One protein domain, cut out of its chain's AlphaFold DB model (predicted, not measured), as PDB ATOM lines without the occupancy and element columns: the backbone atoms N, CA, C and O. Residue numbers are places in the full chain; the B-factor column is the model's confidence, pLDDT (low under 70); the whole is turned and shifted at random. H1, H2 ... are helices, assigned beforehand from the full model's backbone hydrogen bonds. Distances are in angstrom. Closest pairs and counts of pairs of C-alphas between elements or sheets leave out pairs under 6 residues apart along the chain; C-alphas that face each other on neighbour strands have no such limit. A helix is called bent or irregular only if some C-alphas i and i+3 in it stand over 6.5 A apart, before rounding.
ATOM      1  N   PRO A  96     154.155 143.221 241.856       96.12
ATOM      2  CA  PRO A  96     153.017 143.438 242.747       96.12
ATOM      3  C   PRO A  96     151.776 144.030 242.069       96.12
ATOM      4  O   PRO A  96     150.662 143.737 242.497       96.12
ATOM      5  N   LYS A  97     151.933 144.849 241.020       94.81
ATOM      6  CA  LYS A  97     150.781 145.407 240.299       94.81
ATOM      7  C   LYS A  97     150.131 144.362 239.409       94.81
ATOM      8  O   LYS A  97     148.907 144.317 239.334       94.81
ATOM      9  N   MET A  98     150.917 143.491 238.779       95.62
ATOM     10  CA  MET A  98     150.359 142.350 238.043       95.62
ATOM     11  C   MET A  98     149.592 141.417 238.970       95.62
ATOM     12  O   MET A  98     148.462 141.042 238.653       95.62
ATOM     13  N   LYS A  99     150.139 141.148 240.162       96.12
ATOM     14  CA  LYS A  99     149.416 140.434 241.218       96.12
ATOM     15  C   LYS A  99     148.097 141.122 241.572       96.12
ATOM     16  O   LYS A  99     147.061 140.469 241.640       96.12
ATOM     17  N   GLU A 100     148.111 142.442 241.746       96.25
ATOM     18  CA  GLU A 100     146.913 143.236 242.050       96.25
ATOM     19  C   GLU A 100     145.854 143.162 240.935       96.25
ATOM     20  O   GLU A 100     144.655 143.099 241.214       96.25
ATOM     21  N   HIS A 101     146.255 143.183 239.661       95.00
ATOM     22  CA  HIS A 101     145.329 143.023 238.534       95.00
ATOM     23  C   HIS A 101     144.728 141.618 238.489       95.00
ATOM     24  O   HIS A 101     143.510 141.487 238.333       95.00
ATOM     25  N   ARG A 102     145.561 140.593 238.688       95.50
ATOM     26  CA  ARG A 102     145.153 139.187 238.704       95.50
ATOM     27  C   ARG A 102     144.171 138.887 239.838       95.50
ATOM     28  O   ARG A 102     143.082 138.379 239.579       95.50
ATOM     29  N   GLU A 103     144.490 139.296 241.068       96.75
ATOM     30  CA  GLU A 103     143.595 139.132 242.223       96.75
ATOM     31  C   GLU A 103     142.304 139.940 242.080       96.75
ATOM     32  O   GLU A 103     141.230 139.486 242.479       96.75
ATOM     33  N   TRP A 104     142.373 141.138 241.496       96.81
ATOM     34  CA  TRP A 104     141.161 141.904 241.238       96.81
ATOM     35  C   TRP A 104     140.241 141.154 240.269       96.81
ATOM     36  O   TRP A 104     139.056 141.005 240.567       96.81
ATOM     37  N   LEU A 105     140.765 140.624 239.155       95.19
ATOM     38  CA  LEU A 105     139.939 139.905 238.181       95.19
ATOM     39  C   LEU A 105     139.359 138.621 238.780       95.19
ATOM     40  O   LEU A 105     138.170 138.364 238.613       95.19
ATOM     41  N   ARG A 106     140.166 137.872 239.543       96.25
ATOM     42  CA  ARG A 106     139.749 136.673 240.288       96.25
ATOM     43  C   ARG A 106     138.485 136.910 241.117       96.25
ATOM     44  O   ARG A 106     137.556 136.098 241.066       96.25
ATOM     45  N   ASN A 107     138.444 138.041 241.823       97.06
ATOM     46  CA  ASN A 107     137.354 138.426 242.721       97.06
ATOM     47  C   ASN A 107     136.180 139.132 242.025       97.06
ATOM     48  O   ASN A 107     135.102 139.219 242.604       97.06
ATOM     49  N   ASN A 108     136.360 139.615 240.793       96.88
ATOM     50  CA  ASN A 108     135.353 140.384 240.053       96.88
ATOM     51  C   ASN A 108     134.902 139.676 238.768       96.88
ATOM     52  O   ASN A 108     134.547 140.328 237.787       96.88
ATOM     53  N   ARG A 109     134.922 138.338 238.746       95.31
ATOM     54  CA  ARG A 109     134.390 137.546 237.627       95.31
ATOM     55  C   ARG A 109     132.876 137.700 237.521       95.31
ATOM     56  O   ARG A 109     132.166 137.675 238.525       95.31
ATOM     57  N   SER A 110     132.369 137.779 236.295       94.88
ATOM     58  CA  SER A 110     130.928 137.718 236.059       94.88
ATOM     59  C   SER A 110     130.396 136.301 236.327       94.88
ATOM     60  O   SER A 110     131.138 135.323 236.173       94.88
ATOM     61  N   PRO A 111     129.101 136.141 236.658       95.62
ATOM     62  CA  PRO A 111     128.489 134.817 236.773       95.62
ATOM     63  C   PRO A 111     128.710 133.951 235.524       95.62
ATOM     64  O   PRO A 111     129.013 132.765 235.639       95.62
ATOM     65  N   GLN A 112     128.651 134.556 234.332       94.25
ATOM     66  CA  GLN A 112     128.895 133.849 233.075       94.25
ATOM     67  C   GLN A 112     130.345 133.369 232.946       94.25
ATOM     68  O   GLN A 112     130.576 132.254 232.487       94.25
ATOM     69  N   GLN A 113     131.329 134.166 233.367       94.81
ATOM     70  CA  GLN A 113     132.731 133.737 233.369       94.81
ATOM     71  C   GLN A 113     132.953 132.565 234.327       94.81
ATOM     72  O   GLN A 113     133.659 131.625 233.968       94.81
ATOM     73  N   ILE A 114     132.318 132.576 235.505       95.75
ATOM     74  CA  ILE A 114     132.384 131.459 236.461       95.75
ATOM     75  C   ILE A 114     131.808 130.182 235.831       95.75
ATOM     76  O   ILE A 114     132.456 129.137 235.887       95.75
ATOM     77  N   ILE A 115     130.641 130.271 235.183       95.69
ATOM     78  CA  ILE A 115     130.020 129.143 234.465       95.69
ATOM     79  C   ILE A 115     130.941 128.636 233.351       95.69
ATOM     80  O   ILE A 115     131.236 127.447 233.291       95.69
ATOM     81  N   ASN A 116     131.465 129.532 232.512       93.06
ATOM     82  CA  ASN A 116     132.353 129.156 231.410       93.06
ATOM     83  C   ASN A 116     133.630 128.461 231.909       93.06
ATOM     84  O   ASN A 116     134.078 127.501 231.292       93.06
ATOM     85  N   SER A 117     134.188 128.922 233.032       94.50
ATOM     86  CA  SER A 117     135.370 128.315 233.657       94.50
ATOM     87  C   SER A 117     135.073 126.885 234.119       94.50
ATOM     88  O   SER A 117     135.861 125.979 233.874       94.50
ATOM     89  N   LYS A 118     133.913 126.662 234.754       95.38
ATOM     90  CA  LYS A 118     133.484 125.321 235.185       95.38
ATOM     91  C   LYS A 118     133.243 124.390 234.001       95.38
ATOM     92  O   LYS A 118     133.763 123.284 234.001       95.38
ATOM     93  N   ASN A 119     132.564 124.866 232.957       92.81
ATOM     94  CA  ASN A 119     132.326 124.075 231.748       92.81
ATOM     95  C   ASN A 119     133.638 123.682 231.046       92.81
ATOM     96  O   ASN A 119     133.759 122.569 230.541       92.81
ATOM     97  N   ARG A 120     134.639 124.579 231.022       90.69
ATOM     98  CA  ARG A 120     135.988 124.251 230.526       90.69
ATOM     99  C   ARG A 120     136.663 123.192 231.394       90.69
ATOM    100  O   ARG A 120     137.196 122.227 230.867       90.69
ATOM    101  N   TYR A 121     136.623 123.336 232.715       93.12
ATOM    102  CA  TYR A 121     137.185 122.330 233.619       93.12
ATOM    103  C   TYR A 121     136.525 120.950 233.444       93.12
ATOM    104  O   TYR A 121     137.212 119.933 233.354       93.12
ATOM    105  N   GLU A 122     135.198 120.906 233.317       91.12
ATOM    106  CA  GLU A 122     134.449 119.675 233.039       91.12
ATOM    107  C   GLU A 122     134.879 119.028 231.715       91.12
ATOM    108  O   GLU A 122     135.006 117.807 231.635       91.12
ATOM    109  N   SER A 123     135.172 119.823 230.679       87.94
ATOM    110  CA  SER A 123     135.660 119.268 229.415       87.94
ATOM    111  C   SER A 123     137.085 118.715 229.513       87.94
ATOM    112  O   SER A 123     137.380 117.716 228.860       87.94
ATOM    113  N   TYR A 124     137.952 119.287 230.354       86.12
ATOM    114  CA  TYR A 124     139.316 118.781 230.571       86.12
ATOM    115  C   TYR A 124     139.397 117.563 231.498       86.12
ATOM    116  O   TYR A 124     140.355 116.794 231.413       86.12
ATOM    117  N   THR A 125     138.415 117.384 232.379       85.94
ATOM    118  CA  THR A 125     138.338 116.237 233.301       85.94
ATOM    119  C   THR A 125     137.598 115.046 232.693       85.94
ATOM    120  O   THR A 125     137.809 113.909 233.114       85.94
ATOM    121  N   ASN A 126     136.743 115.275 231.689       80.12
ATOM    122  CA  ASN A 126     135.967 114.219 231.053       80.12
ATOM    123  C   ASN A 126     136.781 113.478 229.963       80.12
ATOM    124  O   ASN A 126     137.045 114.061 228.908       80.12
ATOM    125  N   PRO A 127     137.103 112.179 230.141       66.12
ATOM    126  CA  PRO A 127     137.922 111.412 229.197       66.12
ATOM    127  C   PRO A 127     137.248 111.163 227.838       66.12
ATOM    128  O   PRO A 127     137.924 110.745 226.901       66.12
ATOM    129  N   VAL A 128     135.933 111.401 227.716       66.62
ATOM    130  CA  VAL A 128     135.201 111.270 226.443       66.62
ATOM    131  C   VAL A 128     135.003 112.596 225.706       66.62
ATOM    132  O   VAL A 128     134.349 112.614 224.664       66.62
ATOM    133  N   SER A 129     135.517 113.714 226.227       63.12
ATOM    134  CA  SER A 129     135.434 114.990 225.517       63.12
ATOM    135  C   SER A 129     136.438 115.026 224.355       63.12
ATOM    136  O   SER A 129     137.550 114.511 224.457       63.12
ATOM    137  N   ARG A 140     143.832 117.934 238.831       93.38
ATOM    138  CA  ARG A 140     143.786 118.991 239.847       93.38
ATOM    139  C   ARG A 140     142.342 119.287 240.235       93.38
ATOM    140  O   ARG A 140     141.426 119.076 239.439       93.38
ATOM    141  N   SER A 141     142.143 119.828 241.438       95.75
ATOM    142  CA  SER A 141     140.847 120.391 241.832       95.75
ATOM    143  C   SER A 141     140.441 121.532 240.888       95.75
ATOM    144  O   SER A 141     141.294 122.124 240.217       95.75
ATOM    145  N   TYR A 142     139.147 121.864 240.834       95.62
ATOM    146  CA  TYR A 142     138.685 123.014 240.052       95.62
ATOM    147  C   TYR A 142     139.388 124.297 240.500       95.62
ATOM    148  O   TYR A 142     139.789 125.098 239.661       95.62
ATOM    149  N   GLU A 143     139.557 124.486 241.808       96.06
ATOM    150  CA  GLU A 143     140.201 125.655 242.393       96.06
ATOM    151  C   GLU A 143     141.668 125.769 241.961       96.06
ATOM    152  O   GLU A 143     142.078 126.841 241.515       96.06
ATOM    153  N   ASP A 144     142.430 124.674 242.017       95.38
ATOM    154  CA  ASP A 144     143.842 124.663 241.616       95.38
ATOM    155  C   ASP A 144     144.006 124.828 240.100       95.38
ATOM    156  O   ASP A 144     144.873 125.571 239.639       95.38
ATOM    157  N   TRP A 145     143.160 124.164 239.303       94.56
ATOM    158  CA  TRP A 145     143.139 124.342 237.850       94.56
ATOM    159  C   TRP A 145     142.773 125.777 237.471       94.56
ATOM    160  O   TRP A 145     143.414 126.382 236.611       94.56
ATOM    161  N   PHE A 146     141.758 126.342 238.124       95.56
ATOM    162  CA  PHE A 146     141.322 127.705 237.866       95.56
ATOM    163  C   PHE A 146     142.437 128.698 238.194       95.56
ATOM    164  O   PHE A 146     142.730 129.575 237.386       95.56
ATOM    165  N   GLU A 147     143.072 128.542 239.354       93.94
ATOM    166  CA  GLU A 147     144.143 129.421 239.807       93.94
ATOM    167  C   GLU A 147     145.360 129.353 238.872       93.94
ATOM    168  O   GLU A 147     145.855 130.385 238.430       93.94
ATOM    169  N   ILE A 148     145.820 128.153 238.520       88.62
ATOM    170  CA  ILE A 148     147.072 127.976 237.768       88.62
ATOM    171  C   ILE A 148     146.875 128.162 236.257       88.62
ATOM    172  O   ILE A 148     147.792 128.587 235.562       88.62
ATOM    173  N   SER A 149     145.709 127.801 235.720       88.56
ATOM    174  CA  SER A 149     145.505 127.711 234.271       88.56
ATOM    175  C   SER A 149     144.481 128.720 233.760       88.56
ATOM    176  O   SER A 149     144.779 129.503 232.861       88.56
ATOM    177  N   ASP A 150     143.270 128.725 234.309       92.31
ATOM    178  CA  ASP A 150     142.160 129.463 233.693       92.31
ATOM    179  C   ASP A 150     142.158 130.964 234.010       92.31
ATOM    180  O   ASP A 150     141.738 131.780 233.187       92.31
ATOM    181  N   LEU A 151     142.649 131.351 235.189       94.06
ATOM    182  CA  LEU A 151     142.738 132.751 235.583       94.06
ATOM    183  C   LEU A 151     143.690 133.515 234.658       94.06
ATOM    184  O   LEU A 151     143.310 134.557 234.130       94.06
ATOM    185  N   ASP A 152     144.868 132.975 234.366       91.19
ATOM    186  CA  ASP A 152     145.807 133.623 233.447       91.19
ATOM    187  C   ASP A 152     145.259 133.657 232.009       91.19
ATOM    188  O   ASP A 152     145.450 134.647 231.301       91.19
ATOM    189  N   GLN A 153     144.462 132.659 231.603       88.62
ATOM    190  CA  GLN A 153     143.726 132.699 230.333       88.62
ATOM    191  C   GLN A 153     142.644 133.788 230.298       88.62
ATOM    192  O   GLN A 153     142.457 134.406 229.252       88.62
ATOM    193  N   LEU A 154     141.961 134.081 231.412       92.00
ATOM    194  CA  LEU A 154     141.033 135.219 231.510       92.00
ATOM    195  C   LEU A 154     141.757 136.560 231.352       92.00
ATOM    196  O   LEU A 154     141.244 137.457 230.688       92.00
ATOM    197  N   LEU A 155     142.951 136.721 231.929       92.06
ATOM    198  CA  LEU A 155     143.746 137.933 231.701       92.06
ATOM    199  C   LEU A 155     144.205 137.995 230.234       92.06
ATOM    200  O   LEU A 155     144.039 139.002 229.541       92.06
ATOM    201  N   GLY A 156     144.764 136.888 229.761       88.31
ATOM    202  CA  GLY A 156     145.370 136.729 228.452       88.31
ATOM    203  C   GLY A 156     144.414 136.850 227.275       88.31
ATOM    204  O   GLY A 156     144.742 137.476 226.264       88.31
ATOM    205  N   GLY A 157     143.215 136.291 227.411       88.12
ATOM    206  CA  GLY A 157     142.206 136.219 226.360       88.12
ATOM    207  C   GLY A 157     141.767 137.596 225.877       88.12
ATOM    208  O   GLY A 157     141.604 137.798 224.673       88.12
ATOM    209  N   TYR A 158     141.656 138.565 226.791       88.44
ATOM    210  CA  TYR A 158     141.426 139.963 226.431       88.44
ATOM    211  C   TYR A 158     142.635 140.568 225.710       88.44
ATOM    212  O   TYR A 158     142.499 141.154 224.638       88.44
ATOM    213  N   THR A 159     143.832 140.419 226.288       83.69
ATOM    214  CA  THR A 159     145.031 141.127 225.808       83.69
ATOM    215  C   THR A 159     145.541 140.635 224.454       83.69
ATOM    216  O   THR A 159     146.003 141.439 223.646       83.69
ATOM    217  N   SER A 160     145.406 139.337 224.179       84.00
ATOM    218  CA  SER A 160     145.741 138.715 222.892       84.00
ATOM    219  C   SER A 160     144.630 138.860 221.844       84.00
ATOM    220  O   SER A 160     144.863 138.613 220.659       84.00
ATOM    221  N   GLY A 161     143.418 139.246 222.263       84.00
ATOM    222  CA  GLY A 161     142.220 139.220 221.426       84.00
ATOM    223  C   GLY A 161     141.711 137.807 221.127       84.00
ATOM    224  O   GLY A 161     140.911 137.635 220.209       84.00
ATOM    225  N   ALA A 162     142.173 136.793 221.868       82.44
ATOM    226  CA  ALA A 162     141.683 135.428 221.721       82.44
ATOM    227  C   ALA A 162     140.210 135.302 222.135       82.44
ATOM    228  O   ALA A 162     139.501 134.451 221.596       82.44
ATOM    229  N   TRP A 163     139.743 136.127 223.082       87.06
ATOM    230  CA  TRP A 163     138.367 136.104 223.586       87.06
ATOM    231  C   TRP A 163     137.613 137.389 223.211       87.06
ATOM    232  O   TRP A 163     138.209 138.470 223.202       87.06
ATOM    233  N   PRO A 164     136.302 137.297 222.914       87.88
ATOM    234  CA  PRO A 164     135.490 138.459 222.563       87.88
ATOM    235  C   PRO A 164     135.433 139.460 223.722       87.88
ATOM    236  O   PRO A 164     135.321 139.072 224.888       87.88
ATOM    237  N   LYS A 165     135.471 140.759 223.405       88.00
ATOM    238  CA  LYS A 165     135.430 141.832 224.415       88.00
ATOM    239  C   LYS A 165     134.119 141.834 225.194       88.00
ATOM    240  O   LYS A 165     134.111 142.147 226.376       88.00
ATOM    241  N   GLU A 166     133.037 141.418 224.547       89.62
ATOM    242  CA  GLU A 166     131.700 141.264 225.119       89.62
ATOM    243  C   GLU A 166     131.663 140.200 226.231       89.62
ATOM    244  O   GLU A 166     130.731 140.169 227.031       89.62
ATOM    245  N   GLY A 167     132.689 139.343 226.313       89.88
ATOM    246  CA  GLY A 167     132.891 138.407 227.419       89.88
ATOM    247  C   GLY A 167     133.358 139.059 228.726       89.88
ATOM    248  O   GLY A 167     133.480 138.352 229.730       89.88
ATOM    249  N   TYR A 168     133.614 140.373 228.730       95.19
ATOM    250  CA  TYR A 168     134.084 141.145 229.877       95.19
ATOM    251  C   TYR A 168     133.117 142.281 230.220       95.19
ATOM    252  O   TYR A 168     132.480 142.873 229.348       95.19
ATOM    253  N   THR A 169     133.016 142.614 231.506       95.62
ATOM    254  CA  THR A 169     132.269 143.800 231.947       95.62
ATOM    255  C   THR A 169     133.049 145.083 231.626       95.62
ATOM    256  O   THR A 169     134.274 145.033 231.491       95.62
ATOM    257  N   PRO A 170     132.394 146.260 231.562       95.44
ATOM    258  CA  PRO A 170     133.102 147.527 231.370       95.44
ATOM    259  C   PRO A 170     134.209 147.771 232.407       95.44
ATOM    260  O   PRO A 170     135.311 148.168 232.047       95.44
ATOM    261  N   GLU A 171     133.959 147.450 233.679       95.62
ATOM    262  CA  GLU A 171     134.949 147.599 234.754       95.62
ATOM    263  C   GLU A 171     136.146 146.647 234.576       95.62
ATOM    264  O   GLU A 171     137.296 147.029 234.796       95.62
ATOM    265  N   GLN A 172     135.899 145.415 234.115       95.75
ATOM    266  CA  GLN A 172     136.972 144.481 233.778       95.75
ATOM    267  C   GLN A 172     137.815 144.992 232.610       95.75
ATOM    268  O   GLN A 172     139.039 144.907 232.673       95.75
ATOM    269  N   ILE A 173     137.178 145.548 231.576       95.00
ATOM    270  CA  ILE A 173     137.872 146.144 230.429       95.00
ATOM    271  C   ILE A 173     138.772 147.290 230.897       95.00
ATOM    272  O   ILE A 173     139.962 147.280 230.594       95.00
ATOM    273  N   GLU A 174     138.256 148.221 231.705       94.88
ATOM    274  CA  GLU A 174     139.054 149.323 232.261       94.88
ATOM    275  C   GLU A 174     140.251 148.813 233.077       94.88
ATOM    276  O   GLU A 174     141.373 149.324 232.961       94.88
ATOM    277  N   ARG A 175     140.043 147.766 233.886       94.69
ATOM    278  CA  ARG A 175     141.111 147.163 234.686       94.69
ATOM    279  C   ARG A 175     142.175 146.486 233.820       94.69
ATOM    280  O   ARG A 175     143.364 146.639 234.109       94.69
ATOM    281  N   LEU A 176     141.768 145.747 232.791       94.00
ATOM    282  CA  LEU A 176     142.670 145.045 231.873       94.00
ATOM    283  C   LEU A 176     143.426 146.027 230.968       94.00
ATOM    284  O   LEU A 176     144.622 145.849 230.740       94.00
ATOM    285  N   ASP A 177     142.785 147.111 230.534       94.31
ATOM    286  CA  ASP A 177     143.450 148.203 229.819       94.31
ATOM    287  C   ASP A 177     144.496 148.890 230.702       94.31
ATOM    288  O   ASP A 177     145.611 149.158 230.251       94.31
ATOM    289  N   SER A 178     144.182 149.122 231.981       94.44
ATOM    290  CA  SER A 178     145.144 149.651 232.954       94.44
ATOM    291  C   SER A 178     146.355 148.725 233.125       94.44
ATOM    292  O   SER A 178     147.492 149.198 233.091       94.44
ATOM    293  N   MET A 179     146.130 147.407 233.199       95.12
ATOM    294  CA  MET A 179     147.199 146.404 233.252       95.12
ATOM    295  C   MET A 179     148.088 146.451 232.002       95.12
ATOM    296  O   MET A 179     149.311 146.524 232.106       95.12
ATOM    297  N   VAL A 180     147.488 146.458 230.808       94.31
ATOM    298  CA  VAL A 180     148.232 146.525 229.539       94.31
ATOM    299  C   VAL A 180     149.019 147.831 229.431       94.31
ATOM    300  O   VAL A 180     150.177 147.819 229.015       94.31
ATOM    301  N   ASN A 181     148.422 148.957 229.817       94.81
ATOM    302  CA  ASN A 181     149.098 150.253 229.820       94.81
ATOM    303  C   ASN A 181     150.263 150.275 230.813       94.81
ATOM    304  O   ASN A 181     151.329 150.803 230.490       94.81
ATOM    305  N   TYR A 182     150.098 149.652 231.981       95.00
ATOM    306  CA  TYR A 182     151.183 149.466 232.937       95.00
ATOM    307  C   TYR A 182     152.341 148.662 232.324       95.00
ATOM    308  O   TYR A 182     153.486 149.107 232.382       95.00
ATOM    309  N   SER A 183     152.052 147.552 231.637       94.62
ATOM    310  CA  SER A 183     153.065 146.735 230.947       94.62
ATOM    311  C   SER A 183     153.830 147.474 229.855       94.62
ATOM    312  O   SER A 183     155.007 147.188 229.633       94.62
ATOM    313  N   LYS A 184     153.153 148.397 229.158       94.50
ATOM    314  CA  LYS A 184     153.700 149.184 228.042       94.50
ATOM    315  C   LYS A 184     154.540 150.372 228.502       94.50
ATOM    316  O   LYS A 184     155.534 150.692 227.862       94.50
TER     317      LYS A 184
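What this domain is: This is residues 96 to 129 and 140 to 184 of the 199 residues of an uncharacterized protein of Colwellia sp. (UniProt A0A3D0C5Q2). Four helices make an elongated body in which the kinked H3 forms the bridge: H1 and H4 lie side by side, running opposite ways, near the second half of H3, and H2 packs on its first half. The printed part has 79 residues, with four named helices in the order H1, H2, H3, H4 and no named strand; the class is all helix. It is compact, with a radius of gyration of the C-alphas of 13.1 A, and spans 42 by 27 by 21 A.

Where its parts are: H1, residues 96 to 107, is 16.4 A long and begins at C-alpha 96 at (153.017, 143.438, 242.747). H2, residues 111 to 125, is 21.3 A long. H3, residues 142 to 160, is 24.3 A long, with a kink of 38 degrees near residue 149; it is irregular, but only just, with C-alphas 148 and 151 6.8 A apart. H4, residues 170 to 184, is 20.9 A long and ends at C-alpha 184 at (153.700, 149.184, 228.042).

How they stand to each other: H3 is the hub, touching the three other helices. Residues 102 to 106 of H1 touch H3, the closest C-alphas being those of Arg 106 and Leu 151, 6.8 A apart; the steep tilt of 69.6 degrees is only just short of about perpendicular. Residues 117 to 121 of H2 touch H3 at a steep tilt of 64 degrees, closest at the C-alphas of Tyr 121 and Tyr 142, 6.6 A. Residues 176 to 180 of H4 touch H3, about perpendicular at 75 degrees, closest at the C-alphas of Leu 155 and Leu 176, 7.2 A. H1 and H4 touch at a shallow tilt of 19 degrees, opposite ways, closest at the C-alphas of His 101 and Met 179, 6.5 A. H2 is apart from H1 and H4. Every O i to N i+4 pair is within hydrogen-bond range in H1, H2 and H4, and 11 of 15 are in H3.

The domain as a whole: The two C-alphas farthest apart, those of Val 128 and Lys 184, are 42.2 A apart. Residues 130 to 139 are not printed, and C-alphas 129 and 140 across the cut are 17.1 A apart. The link from H1 to H2 is tight and that from H3 to H4 is short. Mean pLDDT of the printed part is 91.7; residues 127 to 129 are under 70.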